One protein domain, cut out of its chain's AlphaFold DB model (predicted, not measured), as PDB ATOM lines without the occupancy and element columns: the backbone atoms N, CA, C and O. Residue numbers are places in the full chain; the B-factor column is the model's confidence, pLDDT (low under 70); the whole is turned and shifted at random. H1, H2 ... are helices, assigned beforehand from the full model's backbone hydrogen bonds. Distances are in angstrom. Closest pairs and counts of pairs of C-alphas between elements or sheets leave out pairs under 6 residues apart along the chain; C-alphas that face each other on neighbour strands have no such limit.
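This is residues 278 to 378 of the 378 residues of the protein "Replicative DNA helicase" of Bartonella callosciuri (UniProt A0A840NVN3). One long helix, H6, makes the length: H1, H2 and H3 pack on its middle, H3 crossing it, the hairpin of H4 and H5 sits at its first end, and residues 368 to 378 stick out at the other. The 101 printed residues have six named helices, H1 to H6 in order, and no named strand: all helix. The whole is only just loose, close to compact, with a radius of gyration of the C-alphas of 15.6 A, spanning 54 by 26 by 19 A.

H6, residues 343 to 376, runs 49.8 A from C-alpha 343 at (207.626, -9.876, 26.889) to C-alpha 376 at (203.610, 36.652, 9.653). H3, 302 to 318, measures 24.2 A; H1 is 281 to 288, H2 291 to 300, H4 321 to 328, H5 332 to 339.

H6, the hub, touches H3 with residues 353 to 363 alone, at a steep tilt of 52 degrees, closest C-alphas Leu 308 and His 360, 6.7 A. Every O i to N i+4 pair is within hydrogen-bond range in H2 to H6, and 3 of 4 in H1.

The printed part has no cut, and its five links are tight. Residues 366 to 378 have pLDDT under 70.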
ATOM      1  N   MET A 278     194.274  -2.190  18.507       92.25
ATOM      2  CA  MET A 278     195.319  -2.130  17.495       92.25
ATOM      3  C   MET A 278     195.069  -0.930  16.565       92.25
ATOM      4  O   MET A 278     193.919  -0.738  16.154       92.25
ATOM      5  N   PRO A 279     196.099  -0.122  16.238       92.19
ATOM      6  CA  PRO A 279     195.963   0.947  15.251       92.19
ATOM      7  C   PRO A 279     195.487   0.379  13.907       92.19
ATOM      8  O   PRO A 279     195.775  -0.779  13.585       92.19
ATOM      9  N   SER A 280     194.757   1.170  13.112       90.94
ATOM     10  CA  SER A 280     194.292   0.715  11.800       90.94
ATOM     11  C   SER A 280     195.464   0.361  10.888       90.94
ATOM     12  O   SER A 280     196.597   0.798  11.094       90.94
ATOM     13  N   LYS A 281     195.190  -0.405   9.827       88.44
ATOM     14  CA  LYS A 281     196.212  -0.727   8.830       88.44
ATOM     15  C   LYS A 281     196.842   0.534   8.228       88.44
ATOM     16  O   LYS A 281     198.053   0.585   8.107       88.44
ATOM     17  N   GLY A 282     196.053   1.580   7.967       87.50
ATOM     18  CA  GLY A 282     196.583   2.852   7.462       87.50
ATOM     19  C   GLY A 282     197.547   3.530   8.441       87.50
ATOM     20  O   GLY A 282     198.551   4.104   8.022       87.50
ATOM     21  N   LEU A 283     197.284   3.422   9.745       90.00
ATOM     22  CA  LEU A 283     198.167   3.955  10.781       90.00
ATOM     23  C   LEU A 283     199.426   3.089  10.979       90.00
ATOM     24  O   LEU A 283     200.506   3.624  11.211       90.00
ATOM     25  N   GLN A 284     199.323   1.769  10.813       90.19
ATOM     26  CA  GLN A 284     200.481   0.864  10.804       90.19
ATOM     27  C   GLN A 284     201.372   1.070   9.569       90.19
ATOM     28  O   GLN A 284     202.595   1.143   9.692       90.19
ATOM     29  N   ASP A 285     200.764   1.232   8.393       90.38
ATOM     30  CA  ASP A 285     201.466   1.527   7.144       90.38
ATOM     31  C   ASP A 285     202.218   2.862   7.276       90.38
ATOM     32  O   ASP A 285     203.398   2.939   6.934       90.38
ATOM     33  N   LEU A 286     201.588   3.881   7.886       90.19
ATOM     34  CA  LEU A 286     202.225   5.164   8.203       90.19
ATOM     35  C   LEU A 286     203.508   4.983   9.027       90.19
ATOM     36  O   LEU A 286     204.499   5.660   8.760       90.19
ATOM     37  N   PHE A 287     203.527   4.088  10.018       89.94
ATOM     38  CA  PHE A 287     204.705   3.879  10.868       89.94
ATOM     39  C   PHE A 287     205.921   3.357  10.096       89.94
ATOM     40  O   PHE A 287     207.047   3.700  10.468       89.94
ATOM     41  N   SER A 288     205.690   2.647   8.990       88.75
ATOM     42  CA  SER A 288     206.731   2.086   8.117       88.75
ATOM     43  C   SER A 288     207.306   3.088   7.106       88.75
ATOM     44  O   SER A 288     208.314   2.800   6.465       88.75
ATOM     45  N   LEU A 289     206.687   4.263   6.945       90.38
ATOM     46  CA  LEU A 289     207.115   5.280   5.979       90.38
ATOM     47  C   LEU A 289     208.326   6.102   6.462       90.38
ATOM     48  O   LEU A 289     208.584   6.226   7.668       90.38
ATOM     49  N   SER A 290     209.036   6.733   5.518       88.38
ATOM     50  CA  SER A 290     210.067   7.730   5.842       88.38
ATOM     51  C   SER A 290     209.447   8.978   6.503       88.38
ATOM     52  O   SER A 290     208.250   9.226   6.345       88.38
ATOM     53  N   PRO A 291     210.219   9.799   7.239       84.75
ATOM     54  CA  PRO A 291     209.708  11.024   7.867       84.75
ATOM     55  C   PRO A 291     208.995  11.987   6.900       84.75
ATOM     56  O   PRO A 291     207.964  12.569   7.237       84.75
ATOM     57  N   GLU A 292     209.505  12.131   5.677       85.12
ATOM     58  CA  GLU A 292     208.943  13.003   4.640       85.12
ATOM     59  C   GLU A 292     207.588  12.476   4.160       85.12
ATOM     60  O   GLU A 292     206.608  13.222   4.102       85.12
ATOM     61  N   GLN A 293     207.520  11.167   3.903       86.62
ATOM     62  CA  GLN A 293     206.304  10.471   3.490       86.62
ATOM     63  C   GLN A 293     205.248  10.461   4.605       86.62
ATOM     64  O   GLN A 293     204.066  10.665   4.334       86.62
ATOM     65  N   LYS A 294     205.660  10.295   5.872       87.31
ATOM     66  CA  LYS A 294     204.777  10.409   7.048       87.31
ATOM     67  C   LYS A 294     204.109  11.773   7.097       87.31
ATOM     68  O   LYS A 294     202.894  11.874   7.265       87.31
ATOM     69  N   ARG A 295     204.905  12.827   6.928       83.75
ATOM     70  CA  ARG A 295     204.432  14.210   6.923       83.75
ATOM     71  C   ARG A 295     203.442  14.466   5.787       83.75
ATOM     72  O   ARG A 295     202.416  15.098   6.026       83.75
ATOM     73  N   GLU A 296     203.737  13.999   4.580       85.25
ATOM     74  CA  GLU A 296     202.842  14.148   3.430       85.25
ATOM     75  C   GLU A 296     201.519  13.397   3.643       85.25
ATOM     76  O   GLU A 296     200.445  13.981   3.498       85.25
ATOM     77  N   ALA A 297     201.581  12.139   4.087       84.56
ATOM     78  CA  ALA A 297     200.402  11.324   4.371       84.56
ATOM     79  C   ALA A 297     199.500  11.951   5.450       84.56
ATOM     80  O   ALA A 297     198.278  11.978   5.303       84.56
ATOM     81  N   LEU A 298     200.094  12.507   6.513       85.88
ATOM     82  CA  LEU A 298     199.361  13.193   7.581       85.88
ATOM     83  C   LEU A 298     198.784  14.542   7.135       85.88
ATOM     84  O   LEU A 298     197.686  14.898   7.556       85.88
ATOM     85  N   ALA A 299     199.489  15.288   6.279       84.25
ATOM     86  CA  ALA A 299     198.991  16.549   5.733       84.25
ATOM     87  C   ALA A 299     197.795  16.338   4.788       84.25
ATOM     88  O   ALA A 299     196.878  17.159   4.766       84.25
ATOM     89  N   ASN A 300     197.797  15.228   4.046       82.62
ATOM     90  CA  ASN A 300     196.772  14.899   3.060       82.62
ATOM     91  C   ASN A 300     195.582  14.114   3.645       82.62
ATOM     92  O   ASN A 300     194.563  13.971   2.970       82.62
ATOM     93  N   SER A 301     195.668  13.621   4.890       85.44
ATOM     94  CA  SER A 301     194.609  12.822   5.526       85.44
ATOM     95  C   SER A 301     194.270  13.290   6.951       85.44
ATOM     96  O   SER A 301     194.834  12.800   7.935       85.44
ATOM     97  N   PRO A 302     193.270  14.181   7.105       83.25
ATOM     98  CA  PRO A 302     192.790  14.624   8.418       83.25
ATOM     99  C   PRO A 302     192.236  13.486   9.288       83.25
ATOM    100  O   PRO A 302     192.344  13.525  10.515       83.25
ATOM    101  N   LEU A 303     191.649  12.456   8.666       85.88
ATOM    102  CA  LEU A 303     191.144  11.279   9.378       85.88
ATOM    103  C   LEU A 303     192.285  10.480  10.015       85.88
ATOM    104  O   LEU A 303     192.182  10.116  11.185       85.88
ATOM    105  N   LEU A 304     193.385  10.279   9.283       87.06
ATOM    106  CA  LEU A 304     194.571   9.584   9.785       87.06
ATOM    107  C   LEU A 304     195.259  10.377  10.904       87.06
ATOM    108  O   LEU A 304     195.682   9.802  11.903       87.06
ATOM    109  N   GLN A 305     195.305  11.708  10.786       85.94
ATOM    110  CA  GLN A 305     195.812  12.573  11.853       85.94
ATOM    111  C   GLN A 305     194.958  12.466  13.126       85.94
ATOM    112  O   GLN A 305     195.499  12.346  14.225       85.94
ATOM    113  N   LYS A 306     193.624  12.477  12.991       87.31
ATOM    114  CA  LYS A 306     192.704  12.304  14.123       87.31
ATOM    115  C   LYS A 306     192.870  10.931  14.774       87.31
ATOM    116  O   LYS A 306     192.913  10.851  15.999       87.31
ATOM    117  N   GLU A 307     192.993   9.876  13.972       90.56
ATOM    118  CA  GLU A 307     193.242   8.521  14.467       90.56
ATOM    119  C   GLU A 307     194.552   8.450  15.265       90.56
ATOM    120  O   GLU A 307     194.548   7.970  16.396       90.56
ATOM    121  N   LEU A 308     195.645   9.004  14.729       92.44
ATOM    122  CA  LEU A 308     196.942   9.061  15.403       92.44
ATOM    123  C   LEU A 308     196.864   9.793  16.753       92.44
ATOM    124  O   LEU A 308     197.387   9.305  17.756       92.44
ATOM    125  N   CYS A 309     196.203  10.955  16.795       91.94
ATOM    126  CA  CYS A 309     195.995  11.708  18.033       91.94
ATOM    127  C   CYS A 309     195.207  10.893  19.066       91.94
ATOM    128  O   CYS A 309     195.625  10.809  20.221       91.94
ATOM    129  N   ASN A 310     194.104  10.271  18.645       93.50
ATOM    130  CA  ASN A 310     193.275   9.445  19.519       93.50
ATOM    131  C   ASN A 310     194.059   8.242  20.053       93.50
ATOM    132  O   ASN A 310     194.035   7.991  21.251       93.50
ATOM    133  N   PHE A 311     194.810   7.548  19.197       95.19
ATOM    134  CA  PHE A 311     195.615   6.396  19.593       95.19
ATOM    135  C   PHE A 311     196.653   6.762  20.665       95.19
ATOM    136  O   PHE A 311     196.743   6.106  21.702       95.19
ATOM    137  N   VAL A 312     197.398   7.858  20.472       94.94
ATOM    138  CA  VAL A 312     198.375   8.336  21.465       94.94
ATOM    139  C   VAL A 312     197.692   8.722  22.783       94.94
ATOM    140  O   VAL A 312     198.222   8.424  23.856       94.94
ATOM    141  N   GLN A 313     196.515   9.353  22.729       94.31
ATOM    142  CA  GLN A 313     195.732   9.686  23.922       94.31
ATOM    143  C   GLN A 313     195.234   8.435  24.655       94.31
ATOM    144  O   GLN A 313     195.365   8.358  25.876       94.31
ATOM    145  N   GLU A 314     194.718   7.443  23.933       94.94
ATOM    146  CA  GLU A 314     194.268   6.171  24.498       94.94
ATOM    147  C   GLU A 314     195.419   5.449  25.204       94.94
ATOM    148  O   GLU A 314     195.279   5.103  26.378       94.94
ATOM    149  N   VAL A 315     196.587   5.328  24.560       95.25
ATOM    150  CA  VAL A 315     197.788   4.725  25.166       95.25
ATOM    151  C   VAL A 315     198.227   5.489  26.416       95.25
ATOM    152  O   VAL A 315     198.427   4.885  27.470       95.25
ATOM    153  N   ASN A 316     198.349   6.816  26.341       93.44
ATOM    154  CA  ASN A 316     198.791   7.624  27.481       93.44
ATOM    155  C   ASN A 316     197.792   7.583  28.643       93.44
ATOM    156  O   ASN A 316     198.205   7.587  29.798       93.44
ATOM    157  N   SER A 317     196.492   7.517  28.349       93.62
ATOM    158  CA  SER A 317     195.459   7.389  29.378       93.62
ATOM    159  C   SER A 317     195.383   5.984  29.966       93.62
ATOM    160  O   SER A 317     194.948   5.849  31.101       93.62
ATOM    161  N   ARG A 318     195.793   4.944  29.226       95.38
ATOM    162  CA  ARG A 318     195.795   3.560  29.708       95.38
ATOM    163  C   ARG A 318     197.029   3.229  30.530       95.38
ATOM    164  O   ARG A 318     196.903   2.397  31.418       95.38
ATOM    165  N   LEU A 319     198.192   3.816  30.265       94.94
ATOM    166  CA  LEU A 319     199.440   3.469  30.957       94.94
ATOM    167  C   LEU A 319     199.691   4.354  32.187       94.94
ATOM    168  O   LEU A 319     199.544   5.573  32.118       94.94
ATOM    169  N   SER A 320     200.116   3.746  33.293       94.56
ATOM    170  CA  SER A 320     200.535   4.437  34.514       94.56
ATOM    171  C   SER A 320     201.861   5.165  34.294       94.56
ATOM    172  O   SER A 320     202.583   4.907  33.330       94.56
ATOM    173  N   SER A 321     202.251   6.046  35.214       93.56
ATOM    174  CA  SER A 321     203.546   6.731  35.117       93.56
ATOM    175  C   SER A 321     204.741   5.765  35.139       93.56
ATOM    176  O   SER A 321     205.744   6.027  34.473       93.56
ATOM    177  N   SER A 322     204.651   4.647  35.870       93.81
ATOM    178  CA  SER A 322     205.695   3.613  35.881       93.81
ATOM    179  C   SER A 322     205.725   2.826  34.569       93.81
ATOM    180  O   SER A 322     206.802   2.639  34.008       93.81
ATOM    181  N   GLU A 323     204.567   2.456  34.020       95.25
ATOM    182  CA  GLU A 323     204.453   1.776  32.722       95.25
ATOM    183  C   GLU A 323     204.951   2.667  31.576       95.25
ATOM    184  O   GLU A 323     205.696   2.219  30.709       95.25
ATOM    185  N   GLN A 324     204.617   3.960  31.594       94.50
ATOM    186  CA  GLN A 324     205.125   4.932  30.625       94.50
ATOM    187  C   GLN A 324     206.650   5.081  30.702       94.50
ATOM    188  O   GLN A 324     207.303   5.250  29.668       94.50
ATOM    189  N   ARG A 325     207.226   5.015  31.911       94.69
ATOM    190  CA  ARG A 325     208.679   5.033  32.120       94.69
ATOM    191  C   ARG A 325     209.330   3.751  31.601       94.69
ATOM    192  O   ARG A 325     210.334   3.851  30.902       94.69
ATOM    193  N   ALA A 326     208.746   2.589  31.889       94.75
ATOM    194  CA  ALA A 326     209.210   1.305  31.367       94.75
ATOM    195  C   ALA A 326     209.204   1.304  29.830       94.75
ATOM    196  O   ALA A 326     210.207   0.968  29.207       94.75
ATOM    197  N   LEU A 327     208.131   1.820  29.220       93.88
ATOM    198  CA  LEU A 327     208.020   1.984  27.771       93.88
ATOM    199  C   LEU A 327     209.114   2.907  27.211       93.88
ATOM    200  O   LEU A 327     209.748   2.574  26.216       93.88
ATOM    201  N   LYS A 328     209.384   4.051  27.855       91.81
ATOM    202  CA  LYS A 328     210.445   4.985  27.426       91.81
ATOM    203  C   LYS A 328     211.845   4.368  27.516       91.81
ATOM    204  O   LYS A 328     212.684   4.643  26.665       91.81
ATOM    205  N   ASN A 329     212.088   3.556  28.539       94.00
ATOM    206  CA  ASN A 329     213.389   2.940  28.793       94.00
ATOM    207  C   ASN A 329     213.577   1.601  28.061       94.00
ATOM    208  O   ASN A 329     214.626   0.986  28.211       94.00
ATOM    209  N   SER A 330     212.585   1.153  27.280       93.50
ATOM    210  CA  SER A 330     212.558  -0.187  26.669       93.50
ATOM    211  C   SER A 330     212.713  -1.321  27.697       93.50
ATOM    212  O   SER A 330     213.269  -2.375  27.405       93.50
ATOM    213  N   ASP A 331     212.209  -1.111  28.915       96.06
ATOM    214  CA  ASP A 331     212.159  -2.132  29.963       96.06
ATOM    215  C   ASP A 331     210.927  -3.020  29.745       96.06
ATOM    216  O   ASP A 331     209.849  -2.826  30.319       96.06
ATOM    217  N   HIS A 332     211.084  -3.973  28.828       96.75
ATOM    218  CA  HIS A 332     210.009  -4.866  28.412       96.75
ATOM    219  C   HIS A 332     209.597  -5.842  29.514       96.75
ATOM    220  O   HIS A 332     208.439  -6.250  29.541       96.75
ATOM    221  N   GLU A 333     210.504  -6.198  30.427       95.81
ATOM    222  CA  GLU A 333     210.207  -7.107  31.533       95.81
ATOM    223  C   GLU A 333     209.261  -6.441  32.535       95.81
ATOM    224  O   GLU A 333     208.213  -7.001  32.869       95.81
ATOM    225  N   THR A 334     209.586  -5.219  32.968       95.00
ATOM    226  CA  THR A 334     208.725  -4.448  33.874       95.00
ATOM    227  C   THR A 334     207.374  -4.155  33.229       95.00
ATOM    228  O   THR A 334     206.334  -4.315  33.872       95.00
ATOM    229  N   LEU A 335     207.362  -3.779  31.944       95.62
ATOM    230  CA  LEU A 335     206.123  -3.504  31.214       95.62
ATOM    231  C   LEU A 335     205.247  -4.758  31.071       95.62
ATOM    232  O   LEU A 335     204.041  -4.693  31.304       95.62
ATOM    233  N   ALA A 336     205.848  -5.901  30.726       94.44
ATOM    234  CA  ALA A 336     205.147  -7.173  30.581       94.44
ATOM    235  C   ALA A 336     204.510  -7.628  31.896       94.44
ATOM    236  O   ALA A 336     203.328  -7.975  31.919       94.44
ATOM    237  N   LYS A 337     205.270  -7.561  32.998       94.25
ATOM    238  CA  LYS A 337     204.778  -7.898  34.341       94.25
ATOM    239  C   LYS A 337     203.634  -6.984  34.772       94.25
ATOM    240  O   LYS A 337     202.629  -7.487  35.257       94.25
ATOM    241  N   SER A 338     203.772  -5.671  34.571       92.75
ATOM    242  CA  SER A 338     202.747  -4.693  34.962       92.75
ATOM    243  C   SER A 338     201.435  -4.885  34.203       92.75
ATOM    244  O   SER A 338     200.370  -4.770  34.794       92.75
ATOM    245  N   LEU A 339     201.503  -5.203  32.906       91.44
ATOM    246  CA  LEU A 339     200.322  -5.363  32.052       91.44
ATOM    247  C   LEU A 339     199.768  -6.798  32.009       91.44
ATOM    248  O   LEU A 339     198.758  -7.030  31.344       91.44
ATOM    249  N   GLY A 340     200.430  -7.769  32.648       90.38
ATOM    250  CA  GLY A 340     200.035  -9.180  32.592       90.38
ATOM    251  C   GLY A 340     200.145  -9.799  31.191       90.38
ATOM    252  O   GLY A 340     199.332 -10.645  30.822       90.38
ATOM    253  N   ILE A 341     201.126  -9.371  30.393       91.44
ATOM    254  CA  ILE A 341     201.344  -9.825  29.007       91.44
ATOM    255  C   ILE A 341     202.703 -10.511  28.838       91.44
ATOM    256  O   ILE A 341     203.549 -10.485  29.726       91.44
ATOM    257  N   SER A 342     202.938 -11.119  27.671       93.19
ATOM    258  CA  SER A 342     204.256 -11.659  27.326       93.19
ATOM    259  C   SER A 342     205.262 -10.547  27.014       93.19
ATOM    260  O   SER A 342     204.904  -9.485  26.499       93.19
ATOM    261  N   GLU A 343     206.549 -10.811  27.242       92.88
ATOM    262  CA  GLU A 343     207.626  -9.876  26.889       92.88
ATOM    263  C   GLU A 343     207.653  -9.565  25.382       92.88
ATOM    264  O   GLU A 343     207.894  -8.431  24.978       92.88
ATOM    265  N   HIS A 344     207.327 -10.551  24.537       93.31
ATOM    266  CA  HIS A 344     207.161 -10.338  23.098       93.31
ATOM    267  C   HIS A 344     206.081  -9.288  22.803       93.31
ATOM    268  O   HIS A 344     206.305  -8.371  22.015       93.31
ATOM    269  N   LYS A 345     204.922  -9.375  23.469       92.06
ATOM    270  CA  LYS A 345     203.852  -8.386  23.302       92.06
ATOM    271  C   LYS A 345     204.261  -7.015  23.847       92.06
ATOM    272  O   LYS A 345     203.936  -5.998  23.243       92.06
ATOM    273  N   ALA A 346     205.025  -6.970  24.939       94.44
ATOM    274  CA  ALA A 346     205.577  -5.724  25.469       94.44
ATOM    275  C   ALA A 346     206.559  -5.048  24.491       94.44
ATOM    276  O   ALA A 346     206.537  -3.822  24.361       94.44
ATOM    277  N   LYS A 347     207.373  -5.824  23.760       95.38
ATOM    278  CA  LYS A 347     208.233  -5.315  22.672       95.38
ATOM    279  C   LYS A 347     207.405  -4.710  21.544       95.38
ATOM    280  O   LYS A 347     207.633  -3.561  21.180       95.38
ATOM    281  N   GLU A 348     206.390  -5.431  21.067       93.38
ATOM    282  CA  GLU A 348     205.455  -4.945  20.041       93.38
ATOM    283  C   GLU A 348     204.785  -3.623  20.461       93.38
ATOM    284  O   GLU A 348     204.767  -2.655  19.698       93.38
ATOM    285  N   ILE A 349     204.303  -3.544  21.709       94.69
ATOM    286  CA  ILE A 349     203.695  -2.328  22.265       94.69
ATOM    287  C   ILE A 349     204.691  -1.171  22.302       94.69
ATOM    288  O   ILE A 349     204.336  -0.039  21.959       94.69
ATOM    289  N   THR A 350     205.926  -1.443  22.718       95.31
ATOM    290  CA  THR A 350     206.978  -0.429  22.814       95.31
ATOM    291  C   THR A 350     207.281   0.158  21.439       95.31
ATOM    292  O   THR A 350     207.232   1.379  21.278       95.31
ATOM    293  N   GLU A 351     207.496  -0.697  20.437       93.88
ATOM    294  CA  GLU A 351     207.810  -0.270  19.074       93.88
ATOM    295  C   GLU A 351     206.668   0.532  18.448       93.88
ATOM    296  O   GLU A 351     206.878   1.665  18.013       93.88
ATOM    297  N   ILE A 352     205.437   0.017  18.458       93.88
ATOM    298  CA  ILE A 352     204.290   0.720  17.858       93.88
ATOM    299  C   ILE A 352     204.039   2.060  18.565       93.88
ATOM    300  O   ILE A 352     203.814   3.082  17.912       93.88
ATOM    301  N   THR A 353     204.130   2.098  19.897       94.88
ATOM    302  CA  THR A 353     203.930   3.339  20.661       94.88
ATOM    303  C   THR A 353     205.019   4.370  20.366       94.88
ATOM    304  O   THR A 353     204.727   5.566  20.294       94.88
ATOM    305  N   LYS A 354     206.270   3.932  20.183       93.81
ATOM    306  CA  LYS A 354     207.388   4.803  19.808       93.81
ATOM    307  C   LYS A 354     207.132   5.468  18.455       93.81
ATOM    308  O   LYS A 354     207.119   6.697  18.387       93.81
ATOM    309  N   HIS A 355     206.818   4.678  17.427       92.94
ATOM    310  CA  HIS A 355     206.517   5.194  16.088       92.94
ATOM    311  C   HIS A 355     205.312   6.148  16.095       92.94
ATOM    312  O   HIS A 355     205.352   7.205  15.462       92.94
ATOM    313  N   ALA A 356     204.263   5.827  16.861       93.38
ATOM    314  CA  ALA A 356     203.105   6.701  17.018       93.38
ATOM    315  C   ALA A 356     203.465   8.046  17.666       93.38
ATOM    316  O   ALA A 356     203.048   9.099  17.187       93.38
ATOM    317  N   ARG A 357     204.270   8.047  18.734       92.50
ATOM    318  CA  ARG A 357     204.699   9.288  19.400       92.50
ATOM    319  C   ARG A 357     205.572  10.152  18.495       92.50
ATOM    320  O   ARG A 357     205.364  11.362  18.457       92.50
ATOM    321  N   GLU A 358     206.490   9.552  17.745       91.50
ATOM    322  CA  GLU A 358     207.334  10.261  16.775       91.50
ATOM    323  C   GLU A 358     206.494  10.900  15.660       91.50
ATOM    324  O   GLU A 358     206.617  12.098  15.399       91.50
ATOM    325  N   ALA A 359     205.573  10.140  15.055       89.69
ATOM    326  CA  ALA A 359     204.662  10.657  14.035       89.69
ATOM    327  C   ALA A 359     203.774  11.789  14.584       89.69
ATOM    328  O   ALA A 359     203.549  12.798  13.913       89.69
ATOM    329  N   HIS A 360     203.300  11.659  15.827       90.00
ATOM    330  CA  HIS A 360     202.470  12.671  16.473       90.00
ATOM    331  C   HIS A 360     203.245  13.968  16.750       90.00
ATOM    332  O   HIS A 360     202.734  15.058  16.494       90.00
ATOM    333  N   GLN A 361     204.497  13.869  17.209       88.06
ATOM    334  CA  GLN A 361     205.376  15.027  17.409       88.06
ATOM    335  C   GLN A 361     205.681  15.749  16.091       88.06
ATOM    336  O   GLN A 361     205.611  16.978  16.032       88.06
ATOM    337  N   GLN A 362     205.954  15.000  15.018       82.94
ATOM    338  CA  GLN A 362     206.162  15.567  13.683       82.94
ATOM    339  C   GLN A 362     204.913  16.306  13.184       82.94
ATOM    340  O   GLN A 362     205.017  17.430  12.690       82.94
ATOM    341  N   ALA A 363     203.726  15.721  13.369       81.50
ATOM    342  CA  ALA A 363     202.460  16.350  13.001       81.50
ATOM    343  C   ALA A 363     202.238  17.682  13.739       81.50
ATOM    344  O   ALA A 363     201.882  18.683  13.117       81.50
ATOM    345  N   GLN A 364     202.486  17.715  15.054       79.62
ATOM    346  CA  GLN A 364     202.320  18.924  15.868       79.62
ATOM    347  C   GLN A 364     203.287  20.045  15.464       79.62
ATOM    348  O   GLN A 364     202.878  21.204  15.359       79.62
ATOM    349  N   ALA A 365     204.554  19.714  15.191       77.06
ATOM    350  CA  ALA A 365     205.553  20.694  14.764       77.06
ATOM    351  C   ALA A 365     205.141  21.412  13.464       77.06
ATOM    352  O   ALA A 365     205.378  22.610  13.302       77.06
ATOM    353  N   LEU A 366     204.467  20.707  12.552       68.50
ATOM    354  CA  LEU A 366     203.993  21.265  11.284       68.50
ATOM    355  C   LEU A 366     202.829  22.231  11.455       68.50
ATOM    356  O   LEU A 366     202.809  23.283  10.811       68.50
ATOM    357  N   THR A 367     201.881  21.901  12.332       66.44
ATOM    358  CA  THR A 367     200.766  22.793  12.655       66.44
ATOM    359  C   THR A 367     201.283  24.117  13.217       66.44
ATOM    360  O   THR A 367     200.879  25.174  12.740       66.44
ATOM    361  N   VAL A 368     202.245  24.073  14.147       69.81
ATOM    362  CA  VAL A 368     202.839  25.279  14.750       69.81
ATOM    363  C   VAL A 368     203.571  26.131  13.708       69.81
ATOM    364  O   VAL A 368     203.390  27.349  13.674       69.81
ATOM    365  N   SER A 369     204.363  25.512  12.829       69.75
ATOM    366  CA  SER A 369     205.076  26.227  11.762       69.75
ATOM    367  C   SER A 369     204.121  26.889  10.766       69.75
ATOM    368  O   SER A 369     204.336  28.037  10.384       69.75
ATOM    369  N   ARG A 370     203.024  26.220  10.386       65.19
ATOM    370  CA  ARG A 370     202.016  26.784   9.473       65.19
ATOM    371  C   ARG A 370     201.266  27.960  10.102       65.19
ATOM    372  O   ARG A 370     201.066  28.969   9.432       65.19
ATOM    373  N   SER A 371     200.902  27.861  11.381       69.12
ATOM    374  CA  SER A 371     200.267  28.962  12.116       69.12
ATOM    375  C   SER A 371     201.183  30.181  12.243       69.12
ATOM    376  O   SER A 371     200.715  31.302  12.073       69.12
ATOM    377  N   LYS A 372     202.490  29.980  12.473       67.12
ATOM    378  CA  LYS A 372     203.474  31.076  12.496       67.12
ATOM    379  C   LYS A 372     203.617  31.764  11.138       67.12
ATOM    380  O   LYS A 372     203.621  32.985  11.092       67.12
ATOM    381  N   VAL A 373     203.689  31.004  10.043       66.25
ATOM    382  CA  VAL A 373     203.786  31.573   8.683       66.25
ATOM    383  C   VAL A 373     202.537  32.384   8.327       66.25
ATOM    384  O   VAL A 373     202.662  33.481   7.795       66.25
ATOM    385  N   LEU A 374     201.340  31.894   8.667       65.06
ATOM    386  CA  LEU A 374     200.089  32.631   8.443       65.06
ATOM    387  C   LEU A 374     200.000  33.912   9.288       65.06
ATOM    388  O   LEU A 374     199.533  34.932   8.790       65.06
ATOM    389  N   ALA A 375     200.494  33.878  10.528       63.34
ATOM    390  CA  ALA A 375     200.543  35.047  11.406       63.34
ATOM    391  C   ALA A 375     201.592  36.096  10.986       63.34
ATOM    392  O   ALA A 375     201.460  37.249  11.371       63.34
ATOM    393  N   MET A 376     202.623  35.717  10.222       63.97
ATOM    394  CA  MET A 376     203.610  36.652   9.653       63.97
ATOM    395  C   MET A 376     203.202  37.205   8.279       63.97
ATOM    396  O   MET A 376     203.835  38.135   7.789       63.97
ATOM    397  N   ALA A 377     202.189  36.611   7.644       60.28
ATOM    398  CA  ALA A 377     201.637  37.035   6.356       60.28
ATOM    399  C   ALA A 377     200.338  37.861   6.489       60.28
ATOM    400  O   ALA A 377     199.776  38.259   5.470       60.28
ATOM    401  N   SER A 378     199.864  38.076   7.723       46.16
ATOM    402  CA  SER A 378     198.755  38.972   8.089       46.16
ATOM    403  C   SER A 378     199.321  40.248   8.696       46.16
ATOM    404  O   SER A 378     198.694  41.310   8.501       46.16
TER     405      SER A 378